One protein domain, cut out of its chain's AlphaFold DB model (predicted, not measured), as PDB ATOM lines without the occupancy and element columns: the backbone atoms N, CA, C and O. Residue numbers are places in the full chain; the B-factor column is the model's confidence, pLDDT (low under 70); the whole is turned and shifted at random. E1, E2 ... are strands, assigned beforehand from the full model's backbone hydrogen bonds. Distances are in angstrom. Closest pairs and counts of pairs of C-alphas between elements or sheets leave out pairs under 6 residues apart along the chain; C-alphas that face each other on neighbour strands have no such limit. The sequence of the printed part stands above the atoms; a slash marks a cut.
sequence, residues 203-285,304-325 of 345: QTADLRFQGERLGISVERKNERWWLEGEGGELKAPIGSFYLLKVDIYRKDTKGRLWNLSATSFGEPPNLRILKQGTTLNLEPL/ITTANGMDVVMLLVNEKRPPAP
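Overview. This is residues 203 to 285 and 304 to 325 of the 345 residues of an uncharacterized protein of Armatimonadetes bacterium (UniProt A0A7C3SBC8). A twisted antiparallel sheet makes a wall of E3, E2, E5, E6 and E8, and it folds over at one end, where long E5 bends by 88 degrees and its first part pairs with short E7. The small two-strand sheet of E1 and E4 sits at that folded end, between E3 and E7, and leaves the turn loosely closed there. A long stretch with no named element, residues 274 to 285, runs on from E7, and its residues 278 to 279 pair with E1. The printed part has 105 residues with eight named strands, E1 to E8 in chain order, and no named helix: the class is all strand. It is compact, with a radius of gyration of the C-alphas of 13.7 A, and spans 41 by 29 by 20 A.

Arrangement. The larger sheet is branched at E5, residues 239 to 251, which has three neighbours. E2, residues 213 to 220, lies on one side of E5 beside residues 241 to 249, antiparallel at 165 degrees, with N 215 and O 247 2.8 A apart. On the other side are E6, residues 257 to 263, and E7, residues 270 to 273. E5 and E6 form a hairpin, with N 248 and O 260 2.9 A apart. E7 is antiparallel beside residues 239 to 243, with N 241 and O 271 2.9 A apart. E3, residues 223 to 230, is an edge strand in a hairpin with E2, with N 216 and O 227 2.8 A apart. E8, residues 311 to 317, is the edge strand beside E6, antiparallel at 165 degrees, with N 261 and O 314 2.8 A apart. In the second sheet E1, residues 204 to 208, is antiparallel to E4, residues 233 to 237, with N 207 and O 234 2.8 A apart. The closest C-alphas of E3 and E4 are those of Glu 228 and Leu 234, 6.2 A; those of E1 and E7 are Leu 207 and Ile 273, 7.0 A. E1 is apart from E3.

Along the chain. E1 begins at C-alpha 204, (-45.655, -40.463, 44.563). E5 is the longest strand, 29.6 A from C-alpha 239 to C-alpha 251, and bends at Tyr 242, (-42.951, -26.874, 34.993). E3 measures 23.3 A, E2 22.8 A, E6 20.0 A and E8 18.0 A; E4, E1 and E7 measure 13.1, 12.7 and 9.8 A. E8 ends at C-alpha 317, (-56.435, -11.632, 53.756).

Size, cuts and confidence. The C-alphas farthest apart are those of Gln 203 and Pro 325, 43.5 A. Residues 286 to 303 are not printed, and C-alphas 285 and 304 are 6.8 A apart across this cut, in the link from E7 to E8. Of the links printed whole, E6 to E7 is short and the others are tight. Mean pLDDT of the printed part is 95.3, and no printed residue is under 70.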
ATOM      1  N   GLN A 203     -46.421 -43.320  40.936       96.50
ATOM      2  CA  GLN A 203     -45.394 -43.258  41.966       96.50
ATOM      3  C   GLN A 203     -45.367 -41.847  42.546       96.50
ATOM      4  O   GLN A 203     -45.149 -40.880  41.811       96.50
ATOM      5  N   THR A 204     -45.565 -41.742  43.856       97.19
ATOM      6  CA  THR A 204     -45.655 -40.463  44.563       97.19
ATOM      7  C   THR A 204     -44.532 -40.266  45.561       97.19
ATOM      8  O   THR A 204     -43.974 -41.229  46.086       97.19
ATOM      9  N   ALA A 205     -44.270 -39.007  45.886       97.69
ATOM     10  CA  ALA A 205     -43.493 -38.605  47.046       97.69
ATOM     11  C   ALA A 205     -44.136 -37.384  47.717       97.69
ATOM     12  O   ALA A 205     -45.068 -36.784  47.175       97.69
ATOM     13  N   ASP A 206     -43.631 -37.038  48.897       97.38
ATOM     14  CA  ASP A 206     -44.092 -35.878  49.653       97.38
ATOM     15  C   ASP A 206     -43.463 -34.588  49.137       97.38
ATOM     16  O   ASP A 206     -42.239 -34.445  49.091       97.38
ATOM     17  N   LEU A 207     -44.311 -33.626  48.789       97.88
ATOM     18  CA  LEU A 207     -43.945 -32.234  48.605       97.88
ATOM     19  C   LEU A 207     -44.350 -31.458  49.861       97.88
ATOM     20  O   LEU A 207     -45.531 -31.229  50.110       97.88
ATOM     21  N   ARG A 208     -43.364 -31.051  50.655       97.81
ATOM     22  CA  ARG A 208     -43.570 -30.241  51.857       97.81
ATOM     23  C   ARG A 208     -43.688 -28.768  51.498       97.81
ATOM     24  O   ARG A 208     -42.951 -28.280  50.642       97.81
ATOM     25  N   PHE A 209     -44.565 -28.053  52.186       96.62
ATOM     26  CA  PHE A 209     -44.763 -26.616  52.015       96.62
ATOM     27  C   PHE A 209     -45.099 -25.943  53.350       96.62
ATOM     28  O   PHE A 209     -45.433 -26.602  54.332       96.62
ATOM     29  N   GLN A 210     -45.000 -24.614  53.399       94.56
ATOM     30  CA  GLN A 210     -45.352 -23.830  54.585       94.56
ATOM     31  C   GLN A 210     -46.748 -23.218  54.434       94.56
ATOM     32  O   GLN A 210     -46.900 -22.144  53.860       94.56
ATOM     33  N   GLY A 211     -47.773 -23.886  54.959       95.00
ATOM     34  CA  GLY A 211     -49.144 -23.387  54.903       95.00
ATOM     35  C   GLY A 211     -50.173 -24.411  55.362       95.00
ATOM     36  O   GLY A 211     -49.852 -25.562  55.639       95.00
ATOM     37  N   GLU A 212     -51.424 -23.971  55.416       95.88
ATOM     38  CA  GLU A 212     -52.586 -24.800  55.733       95.88
ATOM     39  C   GLU A 212     -52.999 -25.649  54.526       95.88
ATOM     40  O   GLU A 212     -53.327 -26.821  54.677       95.88
ATOM     41  N   ARG A 213     -52.985 -25.051  53.324       96.50
ATOM     42  CA  ARG A 213     -53.384 -25.688  52.060       96.50
ATOM     43  C   ARG A 213     -52.503 -25.214  50.911       96.50
ATOM     44  O   ARG A 213     -52.077 -24.057  50.897       96.50
ATOM     45  N   LEU A 214     -52.285 -26.100  49.948       96.75
ATOM     46  CA  LEU A 214     -51.553 -25.838  48.716       96.75
ATOM     47  C   LEU A 214     -52.311 -26.444  47.534       96.75
ATOM     48  O   LEU A 214     -52.602 -27.637  47.549       96.75
ATOM     49  N   GLY A 215     -52.562 -25.639  46.508       96.25
ATOM     50  CA  GLY A 215     -52.944 -26.075  45.168       96.25
ATOM     51  C   GLY A 215     -51.846 -25.691  44.180       96.25
ATOM     52  O   GLY A 215     -51.356 -24.563  44.211       96.25
ATOM     53  N   ILE A 216     -51.426 -26.607  43.313       97.06
ATOM     54  CA  ILE A 216     -50.462 -26.311  42.247       97.06
ATOM     55  C   ILE A 216     -50.939 -26.840  40.899       97.06
ATOM     56  O   ILE A 216     -51.420 -27.966  40.794       97.06
ATOM     57  N   SER A 217     -50.729 -26.047  39.849       96.62
ATOM     58  CA  SER A 217     -50.806 -26.512  38.464       96.62
ATOM     59  C   SER A 217     -49.398 -26.794  37.966       96.62
ATOM     60  O   SER A 217     -48.566 -25.886  37.932       96.62
ATOM     61  N   VAL A 218     -49.127 -28.028  37.550       97.06
ATOM     62  CA  VAL A 218     -47.819 -28.438  37.024       97.06
ATOM     63  C   VAL A 218     -47.951 -29.106  35.661       97.06
ATOM     64  O   VAL A 218     -48.963 -29.736  35.363       97.06
ATOM     65  N   GLU A 219     -46.926 -28.997  34.823       95.81
ATOM     66  CA  GLU A 219     -46.936 -29.563  33.475       95.81
ATOM     67  C   GLU A 219     -45.681 -30.384  33.184       95.81
ATOM     68  O   GLU A 219     -44.561 -30.009  33.536       95.81
ATOM     69  N   ARG A 220     -45.860 -31.533  32.527       94.44
ATOM     70  CA  ARG A 220     -44.767 -32.387  32.048       94.44
ATOM     71  C   ARG A 220     -45.133 -32.974  30.695       94.44
ATOM     72  O   ARG A 220     -46.103 -33.713  30.606       94.44
ATOM     73  N   LYS A 221     -44.321 -32.726  29.660       89.50
ATOM     74  CA  LYS A 221     -44.515 -33.296  28.308       89.50
ATOM     75  C   LYS A 221     -45.954 -33.114  27.776       89.50
ATOM     76  O   LYS A 221     -46.552 -34.074  27.296       89.50
ATOM     77  N   ASN A 222     -46.509 -31.904  27.885       82.94
ATOM     78  CA  ASN A 222     -47.893 -31.569  27.501       82.94
ATOM     79  C   ASN A 222     -48.983 -32.260  28.341       82.94
ATOM     80  O   ASN A 222     -50.142 -32.325  27.935       82.94
ATOM     81  N   GLU A 223     -48.631 -32.793  29.511       90.38
ATOM     82  CA  GLU A 223     -49.587 -33.302  30.485       90.38
ATOM     83  C   GLU A 223     -49.695 -32.324  31.650       90.38
ATOM     84  O   GLU A 223     -48.750 -32.177  32.430       90.38
ATOM     85  N   ARG A 224     -50.856 -31.680  31.771       93.75
ATOM     86  CA  ARG A 224     -51.160 -30.765  32.868       93.75
ATOM     87  C   ARG A 224     -51.810 -31.504  34.031       93.75
ATOM     88  O   ARG A 224     -52.699 -32.335  33.833       93.75
ATOM     89  N   TRP A 225     -51.350 -31.179  35.228       95.56
ATOM     90  CA  TRP A 225     -51.839 -31.690  36.496       95.56
ATOM     91  C   TRP A 225     -52.306 -30.536  37.367       95.56
ATOM     92  O   TRP A 225     -51.593 -29.543  37.485       95.56
ATOM     93  N   TRP A 226     -53.436 -30.715  38.038       96.00
ATOM     94  CA  TRP A 226     -53.778 -29.953  39.235       96.00
ATOM     95  C   TRP A 226     -53.559 -30.831  40.465       96.00
ATOM     96  O   TRP A 226     -54.037 -31.963  40.480       96.00
ATOM     97  N   LEU A 227     -52.809 -30.359  41.458       96.38
ATOM     98  CA  LEU A 227     -52.440 -31.131  42.645       96.38
ATOM     99  C   LEU A 227     -52.761 -30.359  43.924       96.38
ATOM    100  O   LEU A 227     -52.406 -29.185  44.019       96.38
ATOM    101  N   GLU A 228     -53.353 -31.027  44.915       95.50
ATOM    102  CA  GLU A 228     -53.759 -30.416  46.184       95.50
ATOM    103  C   GLU A 228     -53.316 -31.184  47.425       95.50
ATOM    104  O   GLU A 228     -53.389 -32.416  47.486       95.50
ATOM    105  N   GLY A 229     -52.856 -30.420  48.415       95.06
ATOM    106  CA  GLY A 229     -52.410 -30.908  49.711       95.06
ATOM    107  C   GLY A 229     -52.793 -29.967  50.845       95.06
ATOM    108  O   GLY A 229     -53.144 -28.799  50.641       95.06
ATOM    109  N   GLU A 230     -52.697 -30.482  52.062       95.88
ATOM    110  CA  GLU A 230     -53.087 -29.805  53.294       95.88
ATOM    111  C   GLU A 230     -52.129 -30.160  54.436       95.88
ATOM    112  O   GLU A 230     -51.343 -31.100  54.341       95.88
ATOM    113  N   GLY A 231     -52.147 -29.370  55.510       94.81
ATOM    114  CA  GLY A 231     -51.324 -29.644  56.694       94.81
ATOM    115  C   GLY A 231     -49.813 -29.589  56.432       94.81
ATOM    116  O   GLY A 231     -49.045 -30.255  57.119       94.81
ATOM    117  N   GLY A 232     -49.384 -28.811  55.435       95.44
ATOM    118  CA  GLY A 232     -47.978 -28.667  55.050       95.44
ATOM    119  C   GLY A 232     -47.424 -29.793  54.173       95.44
ATOM    120  O   GLY A 232     -46.226 -29.780  53.872       95.44
ATOM    121  N   GLU A 233     -48.256 -30.742  53.730       96.31
ATOM    122  CA  GLU A 233     -47.838 -31.848  52.866       96.31
ATOM    123  C   GLU A 233     -48.769 -32.036  51.658       96.31
ATOM    124  O   GLU A 233     -49.993 -31.982  51.747       96.31
ATOM    125  N   LEU A 234     -48.167 -32.260  50.491       96.94
ATOM    126  CA  LEU A 234     -48.839 -32.622  49.247       96.94
ATOM    127  C   LEU A 234     -48.242 -33.936  48.735       96.94
ATOM    128  O   LEU A 234     -47.048 -34.007  48.443       96.94
ATOM    129  N   LYS A 235     -49.069 -34.966  48.544       97.31
ATOM    130  CA  LYS A 235     -48.666 -36.173  47.806       97.31
ATOM    131  C   LYS A 235     -48.683 -35.858  46.313       97.31
ATOM    132  O   LYS A 235     -49.743 -35.599  45.750       97.31
ATOM    133  N   ALA A 236     -47.526 -35.909  45.662       97.12
ATOM    134  CA  ALA A 236     -47.389 -35.544  44.254       97.12
ATOM    135  C   ALA A 236     -46.617 -36.605  43.451       97.12
ATOM    136  O   ALA A 236     -45.791 -37.324  44.025       97.12
ATOM    137  N   PRO A 237     -46.845 -36.722  42.127       97.25
ATOM    138  CA  PRO A 237     -46.118 -37.674  41.297       97.25
ATOM    139  C   PRO A 237     -44.621 -37.341  41.241       97.25
ATOM    140  O   PRO A 237     -44.234 -36.186  41.071       97.25
ATOM    141  N   ILE A 238     -43.764 -38.357  41.337       97.62
ATOM    142  CA  ILE A 238     -42.309 -38.193  41.212       97.62
ATOM    143  C   ILE A 238     -41.973 -37.769  39.777       97.62
ATOM    144  O   ILE A 238     -42.413 -38.391  38.804       97.62
ATOM    145  N   GLY A 239     -41.147 -36.736  39.623       97.12
ATOM    146  CA  GLY A 239     -40.731 -36.267  38.305       97.12
ATOM    147  C   GLY A 239     -40.183 -34.848  38.286       97.12
ATOM    148  O   GLY A 239     -40.000 -34.214  39.320       97.12
ATOM    149  N   SER A 240     -39.918 -34.363  37.078       97.56
ATOM    150  CA  SER A 240     -39.607 -32.960  36.807       97.56
ATOM    151  C   SER A 240     -40.770 -32.343  36.051       97.56
ATOM    152  O   SER A 240     -41.232 -32.919  35.061       97.56
ATOM    153  N   PHE A 241     -41.212 -31.190  36.530       97.81
ATOM    154  CA  PHE A 241     -42.366 -30.468  36.027       97.81
ATOM    155  C   PHE A 241     -42.041 -28.988  35.858       97.81
ATOM    156  O   PHE A 241     -41.131 -28.462  36.498       97.81
ATOM    157  N   TYR A 242     -42.833 -28.323  35.034       97.56
ATOM    158  CA  TYR A 242     -42.951 -26.874  34.993       97.56
ATOM    159  C   TYR A 242     -44.076 -26.455  35.932       97.56
ATOM    160  O   TYR A 242     -45.187 -26.976  35.827       97.56
ATOM    161  N   LEU A 243     -43.792 -25.566  36.880       97.50
ATOM    162  CA  LEU A 243     -44.780 -25.066  37.829       97.50
ATOM    163  C   LEU A 243     -45.499 -23.861  37.221       97.50
ATOM    164  O   LEU A 243     -44.916 -22.794  37.105       97.50
ATOM    165  N   LEU A 244     -46.752 -24.050  36.812       96.62
ATOM    166  CA  LEU A 244     -47.523 -23.052  36.068       96.62
ATOM    167  C   LEU A 244     -48.300 -22.106  36.985       96.62
ATOM    168  O   LEU A 244     -48.379 -20.913  36.712       96.62
ATOM    169  N   LYS A 245     -48.884 -22.646  38.060       96.81
ATOM    170  CA  LYS A 245     -49.694 -21.895  39.028       96.81
ATOM    171  C   LYS A 245     -49.487 -22.444  40.433       96.81
ATOM    172  O   LYS A 245     -49.316 -23.653  40.595       96.81
ATOM    173  N   VAL A 246     -49.557 -21.570  41.429       97.19
ATOM    174  CA  VAL A 246     -49.603 -21.911  42.850       97.19
ATOM    175  C   VAL A 246     -50.703 -21.105  43.529       97.19
ATOM    176  O   VAL A 246     -50.734 -19.890  43.386       97.19
ATOM    177  N   ASP A 247     -51.540 -21.777  44.308       96.75
ATOM    178  CA  ASP A 247     -52.451 -21.187  45.285       96.75
ATOM    179  C   ASP A 247     -52.044 -21.699  46.674       96.75
ATOM    180  O   ASP A 247     -52.086 -22.904  46.933       96.75
ATOM    181  N   ILE A 248     -51.605 -20.816  47.572       96.94
ATOM    182  CA  ILE A 248     -51.174 -21.191  48.924       96.94
ATOM    183  C   ILE A 248     -51.949 -20.420  49.986       96.94
ATOM    184  O   ILE A 248     -52.092 -19.198  49.933       96.94
ATOM    185  N   TYR A 249     -52.415 -21.162  50.986       96.69
ATOM    186  CA  TYR A 249     -53.181 -20.641  52.106       96.69
ATOM    187  C   TYR A 249     -52.366 -20.774  53.382       96.69
ATOM    188  O   TYR A 249     -51.934 -21.873  53.728       96.69
ATOM    189  N   ARG A 250     -52.169 -19.678  54.114       95.75
ATOM    190  CA  ARG A 250     -51.357 -19.669  55.339       95.75
ATOM    191  C   ARG A 250     -51.953 -18.738  56.381       95.75
ATOM    192  O   ARG A 250     -52.298 -17.602  56.073       95.75
ATOM    193  N   LYS A 251     -52.035 -19.187  57.634       95.81
ATOM    194  CA  LYS A 251     -52.363 -18.292  58.747       95.81
ATOM    195  C   LYS A 251     -51.133 -17.502  59.180       95.81
ATOM    196  O   LYS A 251     -50.041 -18.056  59.309       95.81
ATOM    197  N   ASP A 252     -51.309 -16.206  59.414       94.19
ATOM    198  CA  ASP A 252     -50.283 -15.412  60.086       94.19
ATOM    199  C   ASP A 252     -50.292 -15.637  61.606       94.19
ATOM    200  O   ASP A 252     -51.139 -16.344  62.157       94.19
ATOM    201  N   THR A 253     -49.356 -15.004  62.313       95.12
ATOM    202  CA  THR A 253     -49.235 -15.098  63.778       95.12
ATOM    203  C   THR A 253     -50.452 -14.561  64.537       95.12
ATOM    204  O   THR A 253     -50.580 -14.812  65.733       95.12
ATOM    205  N   LYS A 254     -51.356 -13.835  63.867       96.31
ATOM    206  CA  LYS A 254     -52.622 -13.332  64.419       96.31
ATOM    207  C   LYS A 254     -53.817 -14.202  64.009       96.31
ATOM    208  O   LYS A 254     -54.955 -13.826  64.275       96.31
ATOM    209  N   GLY A 255     -53.578 -15.332  63.343       95.81
ATOM    210  CA  GLY A 255     -54.605 -16.257  62.875       95.81
ATOM    211  C   GLY A 255     -55.360 -15.800  61.625       95.81
ATOM    212  O   GLY A 255     -56.321 -16.463  61.242       95.81
ATOM    213  N   ARG A 256     -54.957 -14.697  60.973       96.69
ATOM    214  CA  ARG A 256     -55.598 -14.247  59.726       96.69
ATOM    215  C   ARG A 256     -55.156 -15.141  58.579       96.69
ATOM    216  O   ARG A 256     -53.964 -15.413  58.447       96.69
ATOM    217  N   LEU A 257     -56.102 -15.567  57.749       96.56
ATOM    218  CA  LEU A 257     -55.831 -16.433  56.609       96.56
ATOM    219  C   LEU A 257     -55.373 -15.597  55.415       96.56
ATOM    220  O   LEU A 257     -56.141 -14.803  54.877       96.56
ATOM    221  N   TRP A 258     -54.135 -15.800  54.995       96.31
ATOM    222  CA  TRP A 258     -53.603 -15.285  53.746       96.31
ATOM    223  C   TRP A 258     -53.839 -16.301  52.634       96.31
ATOM    224  O   TRP A 258     -53.614 -17.491  52.844       96.31
ATOM    225  N   ASN A 259     -54.271 -15.824  51.470       96.50
ATOM    226  CA  ASN A 259     -54.299 -16.582  50.223       96.50
ATOM    227  C   ASN A 259     -53.415 -15.853  49.209       96.50
ATOM    228  O   ASN A 259     -53.671 -14.685  48.904       96.50
ATOM    229  N   LEU A 260     -52.387 -16.532  48.717       96.00
ATOM    230  CA  LEU A 260     -51.525 -16.057  47.644       96.00
ATOM    231  C   LEU A 260     -51.740 -16.938  46.417       96.00
ATOM    232  O   LEU A 260     -51.556 -18.150  46.496       96.00
ATOM    233  N   SER A 261     -52.063 -16.304  45.292       96.75
ATOM    234  CA  SER A 261     -52.071 -16.923  43.969       96.75
ATOM    235  C   SER A 261     -50.928 -16.362  43.137       96.75
ATOM    236  O   SER A 261     -50.799 -15.140  43.000       96.75
ATOM    237  N   ALA A 262     -50.110 -17.246  42.581       97.00
ATOM    238  CA  ALA A 262     -49.029 -16.900  41.674       97.00
ATOM    239  C   ALA A 262     -49.090 -17.739  40.399       97.00
ATOM    240  O   ALA A 262     -49.464 -18.913  40.433       97.00
ATOM    241  N   THR A 263     -48.695 -17.149  39.276       96.94
ATOM    242  CA  THR A 263     -48.660 -17.796  37.960       96.94
ATOM    243  C   THR A 263     -47.347 -17.492  37.252       96.94
ATOM    244  O   THR A 263     -46.678 -16.508  37.554       96.94
ATOM    245  N   SER A 264     -46.966 -18.338  36.304       94.25
ATOM    246  CA  SER A 264     -45.840 -18.069  35.410       94.25
ATOM    247  C   SER A 264     -46.347 -17.506  34.091       94.25
ATOM    248  O   SER A 264     -46.991 -18.225  33.330       94.25
ATOM    249  N   PHE A 265     -46.056 -16.232  33.813       88.25
ATOM    250  CA  PHE A 265     -46.316 -15.631  32.498       88.25
ATOM    251  C   PHE A 265     -45.153 -15.838  31.508       88.25
ATOM    252  O   PHE A 265     -45.366 -15.799  30.299       88.25
ATOM    253  N   GLY A 266     -43.936 -16.076  32.014       89.50
ATOM    254  CA  GLY A 266     -42.731 -16.374  31.232       89.50
ATOM    255  C   GLY A 266     -42.321 -17.848  31.280       89.50
ATOM    256  O   GLY A 266     -43.166 -18.740  31.326       89.50
ATOM    257  N   GLU A 267     -41.008 -18.112  31.286       92.56
ATOM    258  CA  GLU A 267     -40.471 -19.466  31.472       92.56
ATOM    259  C   GLU A 267     -40.860 -19.994  32.866       92.56
ATOM    260  O   GLU A 267     -40.419 -19.432  33.875       92.56
ATOM    261  N   PRO A 268     -41.688 -21.050  32.969       95.00
ATOM    262  CA  PRO A 268     -42.136 -21.519  34.269       95.00
ATOM    263  C   PRO A 268     -40.985 -22.166  35.052       95.00
ATOM    264  O   PRO A 268     -40.197 -22.924  34.472       95.00
ATOM    265  N   PRO A 269     -40.894 -21.957  36.377       96.50
ATOM    266  CA  PRO A 269     -39.836 -22.550  37.173       96.50
ATOM    267  C   PRO A 269     -39.939 -24.076  37.182       96.50
ATOM    268  O   PRO A 269     -41.024 -24.665  37.235       96.50
ATOM    269  N   ASN A 270     -38.779 -24.731  37.171       96.81
ATOM    270  CA  ASN A 270     -38.705 -26.180  37.282       96.81
ATOM    271  C   ASN A 270     -39.007 -26.622  38.721       96.81
ATOM    272  O   ASN A 270     -38.344 -26.195  39.666       96.81
ATOM    273  N   LEU A 271     -39.964 -27.534  38.875       97.50
ATOM    274  CA  LEU A 271     -40.239 -28.242  40.115       97.50
ATOM    275  C   LEU A 271     -39.839 -29.709  39.956       97.50
ATOM    276  O   LEU A 271     -40.451 -30.465  39.197       97.50
ATOM    277  N   ARG A 272     -38.822 -30.131  40.709       97.62
ATOM    278  CA  ARG A 272     -38.357 -31.520  40.728       97.62
ATOM    279  C   ARG A 272     -38.791 -32.217  42.009       97.62
ATOM    280  O   ARG A 272     -38.245 -31.942  43.067       97.62
ATOM    281  N   ILE A 273     -39.711 -33.164  41.877       97.50
ATOM    282  CA  ILE A 273     -40.255 -33.972  42.967       97.50
ATOM    283  C   ILE A 273     -39.474 -35.285  43.032       97.50
ATOM    284  O   ILE A 273     -39.571 -36.136  42.143       97.50
ATOM    285  N   LEU A 274     -38.647 -35.418  44.065       97.75
ATOM    286  CA  LEU A 274     -37.754 -36.556  44.289       97.75
ATOM    287  C   LEU A 274     -38.418 -37.633  45.150       97.75
ATOM    288  O   LEU A 274     -39.274 -37.337  45.976       97.75
ATOM    289  N   LYS A 275     -37.968 -38.886  45.018       96.94
ATOM    290  CA  LYS A 275     -38.518 -40.034  45.762       96.94
ATOM    291  C   LYS A 275     -38.439 -39.862  47.285       96.94
ATOM    292  O   LYS A 275     -39.351 -40.273  47.989       96.94
ATOM    293  N   GLN A 276     -37.366 -39.254  47.784       96.00
ATOM    294  CA  GLN A 276     -37.166 -38.955  49.207       96.00
ATOM    295  C   GLN A 276     -37.975 -37.746  49.715       96.00
ATOM    296  O   GLN A 276     -37.826 -37.353  50.868       96.00
ATOM    297  N   GLY A 277     -38.794 -37.143  48.852       95.06
ATOM    298  CA  GLY A 277     -39.532 -35.920  49.120       95.06
ATOM    299  C   GLY A 277     -38.827 -34.668  48.601       95.06
ATOM    300  O   GLY A 277     -37.688 -34.687  48.127       95.06
ATOM    301  N   THR A 278     -39.546 -33.555  48.620       96.56
ATOM    302  CA  THR A 278     -39.098 -32.246  48.130       96.56
ATOM    303  C   THR A 278     -39.755 -31.156  48.969       96.56
ATOM    304  O   THR A 278     -40.846 -31.360  49.485       96.56
ATOM    305  N   THR A 279     -39.109 -30.003  49.114       97.00
ATOM    306  CA  THR A 279     -39.718 -28.830  49.753       97.00
ATOM    307  C   THR A 279     -39.991 -27.778  48.691       97.00
ATOM    308  O   THR A 279     -39.070 -27.365  47.987       97.00
ATOM    309  N   LEU A 280     -41.242 -27.336  48.581       96.62
ATOM    310  CA  LEU A 280     -41.603 -26.175  47.781       96.62
ATOM    311  C   LEU A 280     -41.285 -24.911  48.583       96.62
ATOM    312  O   LEU A 280     -41.845 -24.702  49.659       96.62
ATOM    313  N   ASN A 281     -40.398 -24.069  48.055       93.50
ATOM    314  CA  ASN A 281     -40.093 -22.773  48.648       93.50
ATOM    315  C   ASN A 281     -40.529 -21.636  47.719       93.50
ATOM    316  O   ASN A 281     -39.991 -21.487  46.624       93.50
ATOM    317  N   LEU A 282     -41.480 -20.830  48.190       94.00
ATOM    318  CA  LEU A 282     -41.973 -19.627  47.509       94.00
ATOM    319  C   LEU A 282     -41.429 -18.343  48.156       94.00
ATOM    320  O   LEU A 282     -41.671 -17.249  47.652       94.00
ATOM    321  N   GLU A 283     -40.701 -18.471  49.270       89.69
ATOM    322  CA  GLU A 283     -40.253 -17.371  50.121       89.69
ATOM    323  C   GLU A 283     -38.737 -17.116  50.011       89.69
ATOM    324  O   GLU A 283     -37.955 -18.042  49.763       89.69
ATOM    325  N   PRO A 284     -38.288 -15.865  50.228       94.12
ATOM    326  CA  PRO A 284     -39.102 -14.670  50.468       94.12
ATOM    327  C   PRO A 284     -39.790 -14.162  49.191       94.12
ATOM    328  O   PRO A 284     -39.264 -14.322  48.089       94.12
ATOM    329  N   LEU A 285     -40.941 -13.501  49.356       94.38
ATOM    330  CA  LEU A 285     -41.522 -12.703  48.275       94.38
ATOM    331  C   LEU A 285     -40.599 -11.524  47.959       94.38
ATOM    332  O   LEU A 285     -40.012 -10.915  48.858       94.38
ATOM    333  N   ILE A 304     -44.955  -8.103  42.424       93.50
ATOM    334  CA  ILE A 304     -44.569  -9.004  43.508       93.50
ATOM    335  C   ILE A 304     -44.306 -10.370  42.895       93.50
ATOM    336  O   ILE A 304     -45.171 -10.926  42.226       93.50
ATOM    337  N   THR A 305     -43.127 -10.930  43.151       95.88
ATOM    338  CA  THR A 305     -42.758 -12.271  42.698       95.88
ATOM    339  C   THR A 305     -42.421 -13.180  43.872       95.88
ATOM    340  O   THR A 305     -42.025 -12.748  44.956       95.88
ATOM    341  N   THR A 306     -42.603 -14.473  43.667       96.50
ATOM    342  CA  THR A 306     -42.147 -15.531  44.576       96.50
ATOM    343  C   THR A 306     -40.634 -15.743  44.446       96.50
ATOM    344  O   THR A 306     -40.004 -15.310  43.479       96.50
ATOM    345  N   ALA A 307     -40.011 -16.436  45.403       94.88
ATOM    346  CA  ALA A 307     -38.565 -16.681  45.383       94.88
ATOM    347  C   ALA A 307     -38.074 -17.476  44.161       94.88
ATOM    348  O   ALA A 307     -36.914 -17.336  43.767       94.88
ATOM    349  N   ASN A 308     -38.950 -18.287  43.564       94.00
ATOM    350  CA  ASN A 308     -38.720 -19.035  42.330       94.00
ATOM    351  C   ASN A 308     -39.161 -18.276  41.063       94.00
ATOM    352  O   ASN A 308     -39.134 -18.860  39.987       94.00
ATOM    353  N   GLY A 309     -39.537 -16.996  41.172       94.19
ATOM    354  CA  GLY A 309     -39.771 -16.112  40.028       94.19
ATOM    355  C   GLY A 309     -41.175 -16.156  39.424       94.19
ATOM    356  O   GLY A 309     -41.352 -15.652  38.326       94.19
ATOM    357  N   MET A 310     -42.169 -16.741  40.101       97.00
ATOM    358  CA  MET A 310     -43.572 -16.650  39.662       97.00
ATOM    359  C   MET A 310     -44.189 -15.313  40.073       97.00
ATOM    360  O   MET A 310     -43.956 -14.866  41.201       97.00
ATOM    361  N   ASP A 311     -45.026 -14.745  39.214       96.19
ATOM    362  CA  ASP A 311     -45.734 -13.485  39.431       96.19
ATOM    363  C   ASP A 311     -46.941 -13.687  40.345       96.19
ATOM    364  O   ASP A 311     -47.780 -14.557  40.107       96.19
ATOM    365  N   VAL A 312     -47.048 -12.884  41.403       95.31
ATOM    366  CA  VAL A 312     -48.195 -12.903  42.313       95.31
ATOM    367  C   VAL A 312     -49.341 -12.120  41.678       95.31
ATOM    368  O   VAL A 312     -49.304 -10.896  41.603       95.31
ATOM    369  N   VAL A 313     -50.385 -12.835  41.265       94.25
ATOM    370  CA  VAL A 313     -51.571 -12.264  40.601       94.25
ATOM    371  C   VAL A 313     -52.709 -11.965  41.568       94.25
ATOM    372  O   VAL A 313     -53.608 -11.183  41.268       94.25
ATOM    373  N   MET A 314     -52.695 -12.580  42.751       93.69
ATOM    374  CA  MET A 314     -53.697 -12.316  43.772       93.69
ATOM    375  C   MET A 314     -53.117 -12.506  45.167       93.69
ATOM    376  O   MET A 314     -52.433 -13.486  45.451       93.69
ATOM    377  N   LEU A 315     -53.454 -11.576  46.056       93.44
ATOM    378  CA  LEU A 315     -53.162 -11.664  47.478       93.44
ATOM    379  C   LEU A 315     -54.413 -11.252  48.254       93.44
ATOM    380  O   LEU A 315     -54.914 -10.142  48.071       93.44
ATOM    381  N   LEU A 316     -54.921 -12.137  49.106       95.50
ATOM    382  CA  LEU A 316     -56.092 -11.898  49.950       95.50
ATOM    383  C   LEU A 316     -55.757 -12.162  51.418       95.50
ATOM    384  O   LEU A 316     -54.945 -13.026  51.738       95.50
ATOM    385  N   VAL A 317     -56.439 -11.445  52.306       96.19
ATOM    386  CA  VAL A 317     -56.435 -11.632  53.756       96.19
ATOM    387  C   VAL A 317     -57.880 -11.780  54.206       96.19
ATOM    388  O   VAL A 317     -58.668 -10.849  54.048       96.19
ATOM    389  N   ASN A 318     -58.232 -12.936  54.770       95.00
ATOM    390  CA  ASN A 318     -59.610 -13.287  55.122       95.00
ATOM    391  C   ASN A 318     -60.569 -13.005  53.950       95.00
ATOM    392  O   ASN A 318     -61.534 -12.256  54.102       95.00
ATOM    393  N   GLU A 319     -60.220 -13.532  52.769       92.88
ATOM    394  CA  GLU A 319     -60.993 -13.421  51.517       92.88
ATOM    395  C   GLU A 319     -61.137 -11.997  50.960       92.88
ATOM    396  O   GLU A 319     -61.792 -11.778  49.945       92.88
ATOM    397  N   LYS A 320     -60.487 -11.009  51.581       94.25
ATOM    398  CA  LYS A 320     -60.516  -9.614  51.141       94.25
ATOM    399  C   LYS A 320     -59.149  -9.182  50.659       94.25
ATOM    400  O   LYS A 320     -58.127  -9.521  51.250       94.25
ATOM    401  N   ARG A 321     -59.126  -8.385  49.596       92.12
ATOM    402  CA  ARG A 321     -57.885  -7.777  49.124       92.12
ATOM    403  C   ARG A 321     -57.328  -6.860  50.230       92.12
ATOM    404  O   ARG A 321     -58.099  -6.069  50.784       92.12
ATOM    405  N   PRO A 322     -56.042  -6.981  50.617       91.56
ATOM    406  CA  PRO A 322     -55.463  -6.107  51.628       91.56
ATOM    407  C   PRO A 322     -55.414  -4.653  51.125       91.56
ATOM    408  O   PRO A 322     -55.628  -4.395  49.940       91.56
ATOM    409  N   PRO A 323     -55.143  -3.674  52.004       90.75
ATOM    410  CA  PRO A 323     -54.892  -2.308  51.566       90.75
ATOM    411  C   PRO A 323     -53.735  -2.264  50.567       90.75
ATOM    412  O   PRO A 323     -52.682  -2.859  50.812       90.75
ATOM    413  N   ALA A 324     -53.926  -1.533  49.467       90.25
ATOM    414  CA  ALA A 324     -52.883  -1.384  48.465       90.25
ATOM    415  C   ALA A 324     -51.635  -0.713  49.071       90.25
ATOM    416  O   ALA A 324     -51.784   0.183  49.919       90.25
ATOM    417  N   PRO A 325     -50.422  -1.109  48.643       91.00
ATOM    418  CA  PRO A 325     -49.184  -0.502  49.110       91.00
ATOM    419  C   PRO A 325     -49.156   1.012  48.885       91.00
ATOM    420  O   PRO A 325     -49.790   1.552  47.974       91.00
TER     421      PRO A 325